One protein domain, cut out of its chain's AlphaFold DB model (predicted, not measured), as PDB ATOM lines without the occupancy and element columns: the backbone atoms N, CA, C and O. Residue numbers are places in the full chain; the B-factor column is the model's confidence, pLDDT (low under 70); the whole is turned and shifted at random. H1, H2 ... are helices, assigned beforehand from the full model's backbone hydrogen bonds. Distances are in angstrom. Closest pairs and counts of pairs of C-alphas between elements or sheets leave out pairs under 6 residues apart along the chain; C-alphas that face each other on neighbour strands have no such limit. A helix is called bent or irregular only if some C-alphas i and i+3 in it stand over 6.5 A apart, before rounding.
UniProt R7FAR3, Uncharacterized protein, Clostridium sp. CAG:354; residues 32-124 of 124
ATOM      1  N   THR A  32     -40.912 -12.328 -12.234       87.00
ATOM      2  CA  THR A  32     -41.943 -12.307 -13.273       87.00
ATOM      3  C   THR A  32     -42.980 -13.398 -13.004       87.00
ATOM      4  O   THR A  32     -42.667 -14.473 -12.501       87.00
ATOM      5  N   VAL A  33     -44.237 -13.151 -13.389       85.38
ATOM      6  CA  VAL A  33     -45.311 -14.164 -13.303       85.38
ATOM      7  C   VAL A  33     -44.954 -15.426 -14.095       85.38
ATOM      8  O   VAL A  33     -45.341 -16.523 -13.710       85.38
ATOM      9  N   LYS A  34     -44.189 -15.279 -15.185       89.31
ATOM     10  CA  LYS A  34     -43.726 -16.408 -15.997       89.31
ATOM     11  C   LYS A  34     -42.720 -17.270 -15.241       89.31
ATOM     12  O   LYS A  34     -42.844 -18.489 -15.272       89.31
ATOM     13  N   ASP A  35     -41.765 -16.648 -14.552       90.56
ATOM     14  CA  ASP A  35     -40.773 -17.373 -13.754       90.56
ATOM     15  C   ASP A  35     -41.439 -18.061 -12.560       90.56
ATOM     16  O   ASP A  35     -41.172 -19.230 -12.304       90.56
ATOM     17  N   PHE A  36     -42.393 -17.388 -11.908       89.56
ATOM     18  CA  PHE A  36     -43.183 -17.991 -10.837       89.56
ATOM     19  C   PHE A  36     -44.003 -19.192 -11.328       89.56
ATOM     20  O   PHE A  36     -44.019 -20.235 -10.685       89.56
ATOM     21  N   TRP A  37     -44.644 -19.091 -12.496       89.56
ATOM     22  CA  TRP A  37     -45.369 -20.218 -13.085       89.56
ATOM     23  C   TRP A  37     -44.441 -21.395 -13.412       89.56
ATOM     24  O   TRP A  37     -44.734 -22.533 -13.050       89.56
ATOM     25  N   SER A  38     -43.285 -21.116 -14.025       93.19
ATOM     26  CA  SER A  38     -42.255 -22.126 -14.297       93.19
ATOM     27  C   SER A  38     -41.739 -22.787 -13.015       93.19
ATOM     28  O   SER A  38     -41.413 -23.971 -13.033       93.19
ATOM     29  N   PHE A  39     -41.660 -22.040 -11.915       92.75
ATOM     30  CA  PHE A  39     -41.288 -22.564 -10.608       92.75
ATOM     31  C   PHE A  39     -42.356 -23.499 -10.034       92.75
ATOM     32  O   PHE A  39     -42.012 -24.574  -9.554       92.75
ATOM     33  N   ILE A  40     -43.643 -23.147 -10.125       91.81
ATOM     34  CA  ILE A  40     -44.728 -24.024  -9.657       91.81
ATOM     35  C   ILE A  40     -44.695 -25.371 -10.391       91.81
ATOM     36  O   ILE A  40     -44.823 -26.420  -9.759       91.81
ATOM     37  N   GLU A  41     -44.474 -25.357 -11.707       93.69
ATOM     38  CA  GLU A  41     -44.308 -26.581 -12.500       93.69
ATOM     39  C   GLU A  41     -43.078 -27.385 -12.047       93.69
ATOM     40  O   GLU A  41     -43.180 -28.586 -11.787       93.69
ATOM     41  N   ALA A  42     -41.935 -26.717 -11.867       95.06
ATOM     42  CA  ALA A  42     -40.707 -27.350 -11.396       95.06
ATOM     43  C   ALA A  42     -40.837 -27.930  -9.979       95.06
ATOM     44  O   ALA A  42     -40.270 -28.982  -9.700       95.06
ATOM     45  N   ASN A  43     -41.605 -27.300  -9.088       93.81
ATOM     46  CA  ASN A  43     -41.825 -27.800  -7.731       93.81
ATOM     47  C   ASN A  43     -42.636 -29.111  -7.734       93.81
ATOM     48  O   ASN A  43     -42.310 -30.069  -7.033       93.81
ATOM     49  N   GLN A  44     -43.644 -29.217  -8.606       93.06
ATOM     50  CA  GLN A  44     -44.384 -30.473  -8.787       93.06
ATOM     51  C   GLN A  44     -43.498 -31.604  -9.328       93.06
ATOM     52  O   GLN A  44     -43.708 -32.782  -9.017       93.06
ATOM     53  N   GLU A  45     -42.520 -31.269 -10.167       95.00
ATOM     54  CA  GLU A  45     -41.525 -32.221 -10.656       95.00
ATOM     55  C   GLU A  45     -40.488 -32.562  -9.578       95.00
ATOM     56  O   GLU A  45     -40.124 -33.733  -9.453       95.00
ATOM     57  N   LEU A  46     -40.093 -31.597  -8.737       95.12
ATOM     58  CA  LEU A  46     -39.164 -31.787  -7.620       95.12
ATOM     59  C   LEU A  46     -39.663 -32.862  -6.655       95.12
ATOM     60  O   LEU A  46     -38.893 -33.727  -6.250       95.12
ATOM     61  N   ASP A  47     -40.963 -32.890  -6.363       92.94
ATOM     62  CA  ASP A  47     -41.579 -33.933  -5.533       92.94
ATOM     63  C   ASP A  47     -41.406 -35.348  -6.093       92.94
ATOM     64  O   ASP A  47     -41.270 -36.331  -5.352       92.94
ATOM     65  N   LYS A  48     -41.449 -35.478  -7.419       92.94
ATOM     66  CA  LYS A  48     -41.216 -36.757  -8.096       92.94
ATOM     67  C   LYS A  48     -39.730 -37.081  -8.072       92.94
ATOM     68  O   LYS A  48     -39.362 -38.222  -7.788       92.94
ATOM     69  N   LEU A  49     -38.895 -36.081  -8.337       93.06
ATOM     70  CA  LEU A  49     -37.455 -36.234  -8.424       93.06
ATOM     71  C   LEU A  49     -36.822 -36.546  -7.059       93.06
ATOM     72  O   LEU A  49     -35.936 -37.387  -7.014       93.06
ATOM     73  N   ASP A  50     -37.338 -36.026  -5.942       94.50
ATOM     74  CA  ASP A  50     -36.911 -36.381  -4.572       94.50
ATOM     75  C   ASP A  50     -37.122 -37.875  -4.266       94.50
ATOM     76  O   ASP A  50     -36.255 -38.558  -3.715       94.50
ATOM     77  N   LYS A  51     -38.264 -38.436  -4.684       91.56
ATOM     78  CA  LYS A  51     -38.539 -39.875  -4.518       91.56
ATOM     79  C   LYS A  51     -37.576 -40.732  -5.331       91.56
ATOM     80  O   LYS A  51     -37.226 -41.835  -4.905       91.56
ATOM     81  N   ILE A  52     -37.193 -40.239  -6.503       90.44
ATOM     82  CA  ILE A  52     -36.245 -40.894  -7.398       90.44
ATOM     83  C   ILE A  52     -34.820 -40.777  -6.842       90.44
ATOM     84  O   ILE A  52     -34.106 -41.780  -6.810       90.44
ATOM     85  N   ALA A  53     -34.446 -39.598  -6.340       89.69
ATOM     86  CA  ALA A  53     -33.151 -39.305  -5.739       89.69
ATOM     87  C   ALA A  53     -32.834 -40.301  -4.620       89.69
ATOM     88  O   ALA A  53     -31.785 -40.921  -4.632       89.69
ATOM     89  N   LYS A  54     -33.792 -40.624  -3.747       88.56
ATOM     90  CA  LYS A  54     -33.606 -41.622  -2.669       88.56
ATOM     91  C   LYS A  54     -33.227 -43.039  -3.133       88.56
ATOM     92  O   LYS A  54     -32.923 -43.891  -2.303       88.56
ATOM     93  N   LYS A  55     -33.312 -43.340  -4.432       87.38
ATOM     94  CA  LYS A  55     -32.994 -44.653  -5.018       87.38
ATOM     95  C   LYS A  55     -32.043 -44.545  -6.213       87.38
ATOM     96  O   LYS A  55     -31.987 -45.483  -7.012       87.38
ATOM     97  N   TYR A  56     -31.317 -43.431  -6.348       81.50
ATOM     98  CA  TYR A  56     -30.492 -43.158  -7.526       81.50
ATOM     99  C   TYR A  56     -29.405 -44.225  -7.752       81.50
ATOM    100  O   TYR A  56     -29.120 -44.574  -8.893       81.50
ATOM    101  N   GLU A  57     -28.862 -44.823  -6.686       76.94
ATOM    102  CA  GLU A  57     -27.839 -45.880  -6.766       76.94
ATOM    103  C   GLU A  57     -28.310 -47.132  -7.526       76.94
ATOM    104  O   GLU A  57     -27.507 -47.875  -8.084       76.94
ATOM    105  N   LYS A  58     -29.624 -47.386  -7.564       83.25
ATOM    106  CA  LYS A  58     -30.223 -48.556  -8.234       83.25
ATOM    107  C   LYS A  58     -30.663 -48.254  -9.667       83.25
ATOM    108  O   LYS A  58     -31.323 -49.077 -10.299       83.25
ATOM    109  N   MET A  59     -30.364 -47.055 -10.155       83.25
ATOM    110  CA  MET A  59     -30.827 -46.545 -11.433       83.25
ATOM    111  C   MET A  59     -29.852 -46.902 -12.558       83.25
ATOM    112  O   MET A  59     -28.639 -46.783 -12.397       83.25
ATOM    113  N   SER A  60     -30.379 -47.292 -13.722       86.12
ATOM    114  CA  SER A  60     -29.549 -47.563 -14.905       86.12
ATOM    115  C   SER A  60     -28.917 -46.283 -15.470       86.12
ATOM    116  O   SER A  60     -29.463 -45.189 -15.314       86.12
ATOM    117  N   THR A  61     -27.798 -46.404 -16.190       85.38
ATOM    118  CA  THR A  61     -27.072 -45.260 -16.774       85.38
ATOM    119  C   THR A  61     -27.959 -44.305 -17.591       85.38
ATOM    120  O   THR A  61     -27.839 -43.090 -17.393       85.38
ATOM    121  N   PRO A  62     -28.889 -44.780 -18.451       88.19
ATOM    122  CA  PRO A  62     -29.799 -43.895 -19.184       88.19
ATOM    123  C   PRO A  62     -30.768 -43.141 -18.270       88.19
ATOM    124  O   PRO A  62     -31.005 -41.951 -18.454       88.19
ATOM    125  N   GLN A  63     -31.304 -43.816 -17.253       89.69
ATOM    126  CA  GLN A  63     -32.212 -43.193 -16.294       89.69
ATOM    127  C   GLN A  63     -31.486 -42.132 -15.455       89.69
ATOM    128  O   GLN A  63     -32.042 -41.061 -15.224       89.69
ATOM    129  N   GLN A  64     -30.226 -42.371 -15.080       90.56
ATOM    130  CA  GLN A  64     -29.405 -41.369 -14.402       90.56
ATOM    131  C   GLN A  64     -29.154 -40.136 -15.293       90.56
ATOM    132  O   GLN A  64     -29.160 -39.020 -14.789       90.56
ATOM    133  N   ILE A  65     -28.972 -40.302 -16.615       90.62
ATOM    134  CA  ILE A  65     -28.837 -39.158 -17.548       90.62
ATOM    135  C   ILE A  65     -30.123 -38.334 -17.545       90.62
ATOM    136  O   ILE A  65     -30.078 -37.107 -17.475       90.62
ATOM    137  N   MET A  66     -31.269 -39.013 -17.611       92.44
ATOM    138  CA  MET A  66     -32.568 -38.349 -17.578       92.44
ATOM    139  C   MET A  66     -32.779 -37.604 -16.256       92.44
ATOM    140  O   MET A  66     -33.238 -36.466 -16.271       92.44
ATOM    141  N   PHE A  67     -32.384 -38.205 -15.130       93.38
ATOM    142  CA  PHE A  67     -32.425 -37.555 -13.821       93.38
ATOM    143  C   PHE A  67     -31.591 -36.272 -13.797       93.38
ATOM    144  O   PHE A  67     -32.098 -35.240 -13.371       93.38
ATOM    145  N   LEU A  68     -30.346 -36.310 -14.294       94.38
ATOM    146  CA  LEU A  68     -29.489 -35.122 -14.355       94.38
ATOM    147  C   LEU A  68     -30.141 -33.998 -15.170       94.38
ATOM    148  O   LEU A  68     -30.163 -32.851 -14.728       94.38
ATOM    149  N   LYS A  69     -30.709 -34.336 -16.332       94.88
ATOM    150  CA  LYS A  69     -31.380 -33.369 -17.208       94.88
ATOM    151  C   LYS A  69     -32.606 -32.738 -16.544       94.88
ATOM    152  O   LYS A  69     -32.810 -31.532 -16.658       94.88
ATOM    153  N   GLU A  70     -33.426 -33.542 -15.871       94.69
ATOM    154  CA  GLU A  70     -34.619 -33.034 -15.187       94.69
ATOM    155  C   GLU A  70     -34.241 -32.190 -13.964       94.69
ATOM    156  O   GLU A  70     -34.807 -31.120 -13.757       94.69
ATOM    157  N   ALA A  71     -33.227 -32.612 -13.202       95.88
ATOM    158  CA  ALA A  71     -32.711 -31.854 -12.069       95.88
ATOM    159  C   ALA A  71     -32.214 -30.466 -12.502       95.88
ATOM    160  O   ALA A  71     -32.574 -29.474 -11.880       95.88
ATOM    161  N   GLU A  72     -31.470 -30.365 -13.609       95.62
ATOM    162  CA  GLU A  72     -31.000 -29.078 -14.146       95.62
ATOM    163  C   GLU A  72     -32.144 -28.135 -14.533       95.62
ATOM    164  O   GLU A  72     -32.074 -26.933 -14.272       95.62
ATOM    165  N   LYS A  73     -33.218 -28.669 -15.127       95.38
ATOM    166  CA  LYS A  73     -34.413 -27.884 -15.462       95.38
ATOM    167  C   LYS A  73     -35.084 -27.335 -14.203       95.38
ATOM    168  O   LYS A  73     -35.450 -26.159 -14.184       95.38
ATOM    169  N   ILE A  74     -35.206 -28.161 -13.164       94.81
ATOM    170  CA  ILE A  74     -35.774 -27.756 -11.875       94.81
ATOM    171  C   ILE A  74     -34.886 -26.702 -11.213       94.81
ATOM    172  O   ILE A  74     -35.383 -25.638 -10.860       94.81
ATOM    173  N   PHE A  75     -33.575 -26.930 -11.111       95.06
ATOM    174  CA  PHE A  75     -32.645 -25.976 -10.496       95.06
ATOM    175  C   PHE A  75     -32.688 -24.610 -11.182       95.06
ATOM    176  O   PHE A  75     -32.847 -23.596 -10.515       95.06
ATOM    177  N   ASN A  76     -32.699 -24.578 -12.516       94.62
ATOM    178  CA  ASN A  76     -32.819 -23.331 -13.270       94.62
ATOM    179  C   ASN A  76     -34.151 -22.590 -13.026       94.62
ATOM    180  O   ASN A  76     -34.212 -21.368 -13.144       94.62
ATOM    181  N   ALA A  77     -35.240 -23.303 -12.725       93.81
ATOM    182  CA  ALA A  77     -36.504 -22.669 -12.353       93.81
ATOM    183  C   ALA A  77     -36.465 -22.122 -10.915       93.81
ATOM    184  O   ALA A  77     -36.990 -21.040 -10.670       93.81
ATOM    185  N   PHE A  78     -35.813 -22.830  -9.990       92.94
ATOM    186  CA  PHE A  78     -35.642 -22.410  -8.596       92.94
ATOM    187  C   PHE A  78     -34.684 -21.219  -8.457       92.94
ATOM    188  O   PHE A  78     -34.984 -20.293  -7.711       92.94
ATOM    189  N   ASP A  79     -33.597 -21.173  -9.232       92.31
ATOM    190  CA  ASP A  79     -32.620 -20.068  -9.230       92.31
ATOM    191  C   ASP A  79     -33.234 -18.720  -9.638       92.31
ATOM    192  O   ASP A  79     -32.742 -17.654  -9.266       92.31
ATOM    193  N   LYS A  80     -34.330 -18.749 -10.404       91.50
ATOM    194  CA  LYS A  80     -35.067 -17.546 -10.816       91.50
ATOM    195  C   LYS A  80     -35.987 -17.013  -9.729       91.50
ATOM    196  O   LYS A  80     -36.565 -15.946  -9.924       91.50
ATOM    197  N   VAL A  81     -36.149 -17.743  -8.625       89.69
ATOM    198  CA  VAL A  81     -37.073 -17.406  -7.547       89.69
ATOM    199  C   VAL A  81     -36.330 -17.151  -6.233       89.69
ATOM    200  O   VAL A  81     -35.504 -17.969  -5.828       89.69
ATOM    201  N   PRO A  82     -36.618 -16.037  -5.525       88.25
ATOM    202  CA  PRO A  82     -36.071 -15.772  -4.200       88.25
ATOM    203  C   PRO A  82     -36.276 -16.950  -3.248       88.25
ATOM    204  O   PRO A  82     -37.377 -17.501  -3.175       88.25
ATOM    205  N   ALA A  83     -35.237 -17.271  -2.471       87.38
ATOM    206  CA  ALA A  83     -35.239 -18.381  -1.516       87.38
ATOM    207  C   ALA A  83     -36.448 -18.367  -0.574       87.38
ATOM    208  O   ALA A  83     -37.031 -19.416  -0.332       87.38
ATOM    209  N   SER A  84     -36.895 -17.176  -0.156       86.25
ATOM    210  CA  SER A  84     -38.058 -16.975   0.718       86.25
ATOM    211  C   SER A  84     -39.361 -17.610   0.212       86.25
ATOM    212  O   SER A  84     -40.282 -17.807   0.993       86.25
ATOM    213  N   ILE A  85     -39.482 -17.871  -1.094       86.56
ATOM    214  CA  ILE A  85     -40.680 -18.468  -1.704       86.56
ATOM    215  C   ILE A  85     -40.678 -19.996  -1.598       86.56
ATOM    216  O   ILE A  85     -41.744 -20.599  -1.641       86.56
ATOM    217  N   TRP A  86     -39.502 -20.615  -1.481       89.62
ATOM    218  CA  TRP A  86     -39.331 -22.067  -1.544       89.62
ATOM    219  C   TRP A  86     -38.594 -22.643  -0.329       89.62
ATOM    220  O   TRP A  86     -38.085 -23.761  -0.375       89.62
ATOM    221  N   GLU A  87     -38.523 -21.898   0.779       89.69
ATOM    222  CA  GLU A  87     -37.824 -22.347   1.990       89.69
ATOM    223  C   GLU A  87     -38.361 -23.693   2.504       89.69
ATOM    224  O   GLU A  87     -37.583 -24.527   2.975       89.69
ATOM    225  N   GLU A  88     -39.662 -23.950   2.354       89.56
ATOM    226  CA  GLU A  88     -40.314 -25.194   2.779       89.56
ATOM    227  C   GLU A  88     -39.850 -26.413   1.954       89.56
ATOM    228  O   GLU A  88     -39.760 -27.541   2.451       89.56
ATOM    229  N   GLU A  89     -39.486 -26.188   0.697       91.44
ATOM    230  CA  GLU A  89     -39.022 -27.176  -0.269       91.44
ATOM    231  C   GLU A  89     -37.522 -27.459  -0.167       91.44
ATOM    232  O   GLU A  89     -37.041 -28.425  -0.770       91.44
ATOM    233  N   THR A  90     -36.786 -26.671   0.623       91.94
ATOM    234  CA  THR A  90     -35.322 -26.747   0.748       91.94
ATOM    235  C   THR A  90     -34.830 -28.174   0.968       91.94
ATOM    236  O   THR A  90     -33.892 -28.610   0.310       91.94
ATOM    237  N   ASN A  91     -35.486 -28.944   1.838       93.69
ATOM    238  CA  ASN A  91     -35.071 -30.320   2.127       93.69
ATOM    239  C   ASN A  91     -35.126 -31.223   0.884       93.69
ATOM    240  O   ASN A  91     -34.203 -31.991   0.628       93.69
ATOM    241  N   LYS A  92     -36.197 -31.117   0.086       94.62
ATOM    242  CA  LYS A  92     -36.351 -31.897  -1.152       94.62
ATOM    243  C   LYS A  92     -35.340 -31.440  -2.196       94.62
ATOM    244  O   LYS A  92     -34.708 -32.267  -2.849       94.62
ATOM    245  N   TYR A  93     -35.160 -30.125  -2.312       94.50
ATOM    246  CA  TYR A  93     -34.171 -29.527  -3.197       94.50
ATOM    247  C   TYR A  93     -32.759 -30.048  -2.894       94.50
ATOM    248  O   TYR A  93     -32.061 -30.493  -3.804       94.50
ATOM    249  N   GLN A  94     -32.362 -30.072  -1.618       94.69
ATOM    250  CA  GLN A  94     -31.051 -30.575  -1.202       94.69
ATOM    251  C   GLN A  94     -30.870 -32.064  -1.510       94.69
ATOM    252  O   GLN A  94     -29.833 -32.428  -2.054       94.69
ATOM    253  N   ASN A  95     -31.876 -32.909  -1.263       94.81
ATOM    254  CA  ASN A  95     -31.789 -34.338  -1.594       94.81
ATOM    255  C   ASN A  95     -31.552 -34.570  -3.096       94.81
ATOM    256  O   ASN A  95     -30.752 -35.418  -3.495       94.81
ATOM    257  N   VAL A  96     -32.254 -33.816  -3.949       95.56
ATOM    258  CA  VAL A  96     -32.087 -33.902  -5.406       95.56
ATOM    259  C   VAL A  96     -30.719 -33.366  -5.830       95.56
ATOM    260  O   VAL A  96     -30.078 -33.955  -6.700       95.56
ATOM    261  N   LEU A  97     -30.242 -32.292  -5.197       95.56
ATOM    262  CA  LEU A  97     -28.918 -31.721  -5.441       95.56
ATOM    263  C   LEU A  97     -27.782 -32.670  -5.044       95.56
ATOM    264  O   LEU A  97     -26.789 -32.765  -5.764       95.56
ATOM    265  N   GLU A  98     -27.915 -33.368  -3.920       95.19
ATOM    266  CA  GLU A  98     -26.957 -34.374  -3.462       95.19
ATOM    267  C   GLU A  98     -26.879 -35.534  -4.459       95.19
ATOM    268  O   GLU A  98     -25.815 -35.780  -5.026       95.19
ATOM    269  N   ALA A  99     -28.021 -36.136  -4.808       94.00
ATOM    270  CA  ALA A  99     -28.073 -37.198  -5.814       94.00
ATOM    271  C   ALA A  99     -27.519 -36.748  -7.180       94.00
ATOM    272  O   ALA A  99     -26.826 -37.505  -7.861       94.00
ATOM    273  N   TYR A 100     -27.786 -35.504  -7.592       95.69
ATOM    274  CA  TYR A 100     -27.233 -34.929  -8.820       95.69
ATOM    275  C   TYR A 100     -25.699 -34.863  -8.787       95.69
ATOM    276  O   TYR A 100     -25.037 -35.253  -9.756       95.69
ATOM    277  N   LYS A 101     -25.125 -34.381  -7.676       94.94
ATOM    278  CA  LYS A 101     -23.670 -34.306  -7.483       94.94
ATOM    279  C   LYS A 101     -23.047 -35.696  -7.479       94.94
ATOM    280  O   LYS A 101     -22.072 -35.909  -8.197       94.94
ATOM    281  N   ASP A 102     -23.644 -36.635  -6.756       94.38
ATOM    282  CA  ASP A 102     -23.146 -38.003  -6.650       94.38
ATOM    283  C   ASP A 102     -23.092 -38.693  -8.015       94.38
ATOM    284  O   ASP A 102     -22.042 -39.199  -8.414       94.38
ATOM    285  N   ILE A 103     -24.182 -38.631  -8.792       91.75
ATOM    286  CA  ILE A 103     -24.225 -39.199 -10.148       91.75
ATOM    287  C   ILE A 103     -23.137 -38.577 -11.040       91.75
ATOM    288  O   ILE A 103     -22.503 -39.289 -11.826       91.75
ATOM    289  N   LYS A 104     -22.899 -37.260 -10.953       91.88
ATOM    290  CA  LYS A 104     -21.828 -36.616 -11.731       91.88
ATOM    291  C   LYS A 104     -20.442 -37.101 -11.326       91.88
ATOM    292  O   LYS A 104     -19.626 -37.366 -12.207       91.88
ATOM    293  N   VAL A 105     -20.175 -37.211 -10.028       92.31
ATOM    294  CA  VAL A 105     -18.880 -37.679  -9.519       92.31
ATOM    295  C   VAL A 105     -18.635 -39.130  -9.933       92.31
ATOM    296  O   VAL A 105     -17.554 -39.434 -10.434       92.31
ATOM    297  N   MET A 106     -19.640 -40.007  -9.822       88.31
ATOM    298  CA  MET A 106     -19.539 -41.403 -10.270       88.31
ATOM    299  C   MET A 106     -19.144 -41.495 -11.748       88.31
ATOM    300  O   MET A 106     -18.193 -42.196 -12.088       88.31
ATOM    301  N   ARG A 107     -19.801 -40.720 -12.620       86.56
ATOM    302  CA  ARG A 107     -19.473 -40.673 -14.056       86.56
ATOM    303  C   ARG A 107     -18.075 -40.147 -14.331       86.56
ATOM    304  O   ARG A 107     -17.405 -40.637 -15.232       86.56
ATOM    305  N   TRP A 108     -17.644 -39.129 -13.591       89.12
ATOM    306  CA  TRP A 108     -16.303 -38.583 -13.754       89.12
ATOM    307  C   TRP A 108     -15.237 -39.635 -13.419       89.12
ATOM    308  O   TRP A 108     -14.315 -39.826 -14.203       89.12
ATOM    309  N   ILE A 109     -15.425 -40.388 -12.330       88.31
ATOM    310  CA  ILE A 109     -14.546 -41.502 -11.942       88.31
ATOM    311  C   ILE A 109     -14.572 -42.635 -12.981       88.31
ATOM    312  O   ILE A 109     -13.537 -43.236 -13.263       88.31
ATOM    313  N   GLU A 110     -15.742 -42.969 -13.532       85.69
ATOM    314  CA  GLU A 110     -15.867 -43.989 -14.584       85.69
ATOM    315  C   GLU A 110     -15.114 -43.595 -15.859       85.69
ATOM    316  O   GLU A 110     -14.357 -44.412 -16.386       85.69
ATOM    317  N   ASN A 111     -15.266 -42.343 -16.301       85.62
ATOM    318  CA  ASN A 111     -14.561 -41.806 -17.464       85.62
ATOM    319  C   ASN A 111     -13.044 -41.727 -17.229       85.62
ATOM    320  O   ASN A 111     -12.261 -42.045 -18.117       85.62
ATOM    321  N   ASP A 112     -12.605 -41.337 -16.031       86.62
ATOM    322  CA  ASP A 112     -11.179 -41.308 -15.686       86.62
ATOM    323  C   ASP A 112     -10.560 -42.717 -15.767       86.62
ATOM    324  O   ASP A 112      -9.546 -42.939 -16.429       86.62
ATOM    325  N   LYS A 113     -11.248 -43.722 -15.208       79.62
ATOM    326  CA  LYS A 113     -10.825 -45.129 -15.287       79.62
ATOM    327  C   LYS A 113     -10.816 -45.690 -16.709       79.62
ATOM    328  O   LYS A 113     -10.026 -46.599 -16.968       79.62
ATOM    329  N   SER A 114     -11.699 -45.243 -17.606       74.94
ATOM    330  CA  SER A 114     -11.665 -45.673 -19.011       74.94
ATOM    331  C   SER A 114     -10.490 -45.056 -19.762       74.94
ATOM    332  O   SER A 114      -9.789 -45.784 -20.460       74.94
ATOM    333  N   ASN A 115     -10.216 -43.769 -19.539       72.38
ATOM    334  CA  ASN A 115      -9.114 -43.056 -20.192       72.38
ATOM    335  C   ASN A 115      -7.752 -43.672 -19.826       72.38
ATOM    336  O   ASN A 115      -6.921 -43.908 -20.697       72.38
ATOM    337  N   VAL A 116      -7.562 -44.036 -18.552       73.19
ATOM    338  CA  VAL A 116      -6.342 -44.723 -18.086       73.19
ATOM    339  C   VAL A 116      -6.170 -46.105 -18.735       73.19
ATOM    340  O   VAL A 116      -5.047 -46.548 -18.962       73.19
ATOM    341  N   LYS A 117      -7.259 -46.822 -19.048       66.06
ATOM    342  CA  LYS A 117      -7.170 -48.140 -19.702       66.06
ATOM    343  C   LYS A 117      -6.786 -48.037 -21.175       66.06
ATOM    344  O   LYS A 117      -6.012 -48.877 -21.623       66.06
ATOM    345  N   GLU A 118      -7.312 -47.046 -21.894       64.06
ATOM    346  CA  GLU A 118      -6.971 -46.804 -23.302       64.06
ATOM    347  C   GLU A 118      -5.496 -46.421 -23.463       64.06
ATOM    348  O   GLU A 118      -4.804 -47.010 -24.294       64.06
ATOM    349  N   GLU A 119      -4.979 -45.539 -22.603       62.03
ATOM    350  CA  GLU A 119      -3.576 -45.108 -22.639       62.03
ATOM    351  C   GLU A 119      -2.602 -46.283 -22.432       62.03
ATOM    352  O   GLU A 119      -1.617 -46.408 -23.158       62.03
ATOM    353  N   VAL A 120      -2.915 -47.212 -21.517       64.25
ATOM    354  CA  VAL A 120      -2.099 -48.414 -21.241       64.25
ATOM    355  C   VAL A 120      -2.150 -49.443 -22.380       64.25
ATOM    356  O   VAL A 120      -1.215 -50.232 -22.537       64.25
ATOM    357  N   THR A 121      -3.225 -49.473 -23.172       59.75
ATOM    358  CA  THR A 121      -3.327 -50.362 -24.343       59.75
ATOM    359  C   THR A 121      -2.647 -49.813 -25.592       59.75
ATOM    360  O   THR A 121      -2.206 -50.618 -26.402       59.75
ATOM    361  N   ASP A 122      -2.511 -48.491 -25.723       57.69
ATOM    362  CA  ASP A 122      -1.878 -47.840 -26.884       57.69
ATOM    363  C   ASP A 122      -0.340 -47.746 -26.749       57.69
ATOM    364  O   ASP A 122       0.370 -47.440 -27.704       57.69
ATOM    365  N   THR A 123       0.214 -48.044 -25.561       58.28
ATOM    366  CA  THR A 123       1.673 -48.094 -25.313       58.28
ATOM    367  C   THR A 123       2.316 -49.482 -25.499       58.28
ATOM    368  O   THR A 123       3.477 -49.669 -25.122       58.28
ATOM    369  N   LYS A 124       1.600 -50.467 -26.058       46.47
ATOM    370  CA  LYS A 124       2.110 -51.818 -26.368       46.47
ATOM    371  C   LYS A 124       2.057 -52.117 -27.858       46.47
ATOM    372  O   LYS A 124       3.024 -52.755 -28.328       46.47
TER     373      LYS A 124
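This is residues 32 to 124 of the 124 residues of an uncharacterized protein of Clostridium sp. CAG:354 (UniProt R7FAR3). A hairpin of two helices, H1 and H2, packs on the first part of one long helix, H3, which crosses both and then sticks out as a bare arm with residues 108 to 124. The arm makes much of the length, and the body without it is far more compact. The printed part has 93 residues with three named helices, H1, H2 and H3 in chain order, and no named strand; the class is all helix. The whole is loose, with a radius of gyration of the C-alphas of 17.1 A, and spans 62 by 26 by 19 A.

H1 is residues 33 to 53, 28.9 A long, from C-alpha 33 at (-45.311, -14.164, -13.303), with a kink of 35 degrees near residue 47. H2 is residues 61 to 78, 25.7 A long. H3 is residues 87 to 122, 52.7 A long, ending with C-alpha 122 at (-1.878, -47.840, -26.884). It has a kink of 28 degrees near residue 94 and is irregular: C-alphas 88 and 91 are 7.4 A apart.

H1 and H2 form a helical hairpin and touch, closest at the C-alphas of Ala 42 and Ile 74, 5.0 A apart. They run opposite ways at a shallow tilt of 34 degrees, only just short of steep. H3 touches H1 with residues 89 to 100 alone; the closest C-alphas are those of Asp 50 and Val 96, 5.5 A apart. These two run the same way at a steep tilt of 64 degrees. H2 and H3, also a helical hairpin, touch through residues 64 to 71 of H2 and 96 to 103 of H3 alone, closest at the C-alphas of Leu 68 and Tyr 100, 6.0 A apart. They run opposite ways at a steep tilt of 43 degrees. Every O i to N i+4 pair is within hydrogen-bond range in H2, against 15 of 17 in H1 and 30 of 32 in H3.

The C-alphas of Val 33 and Lys 124 are the two farthest apart, at 61.9 A. The body without residues 108 to 124 spans 37 by 20 by 19 A. The printed part has no cut, and both links, H1 to H2 and H2 to H3, are short. The model's mean pLDDT is 87.7 over the printed part; residues 117 to 124 are under 70.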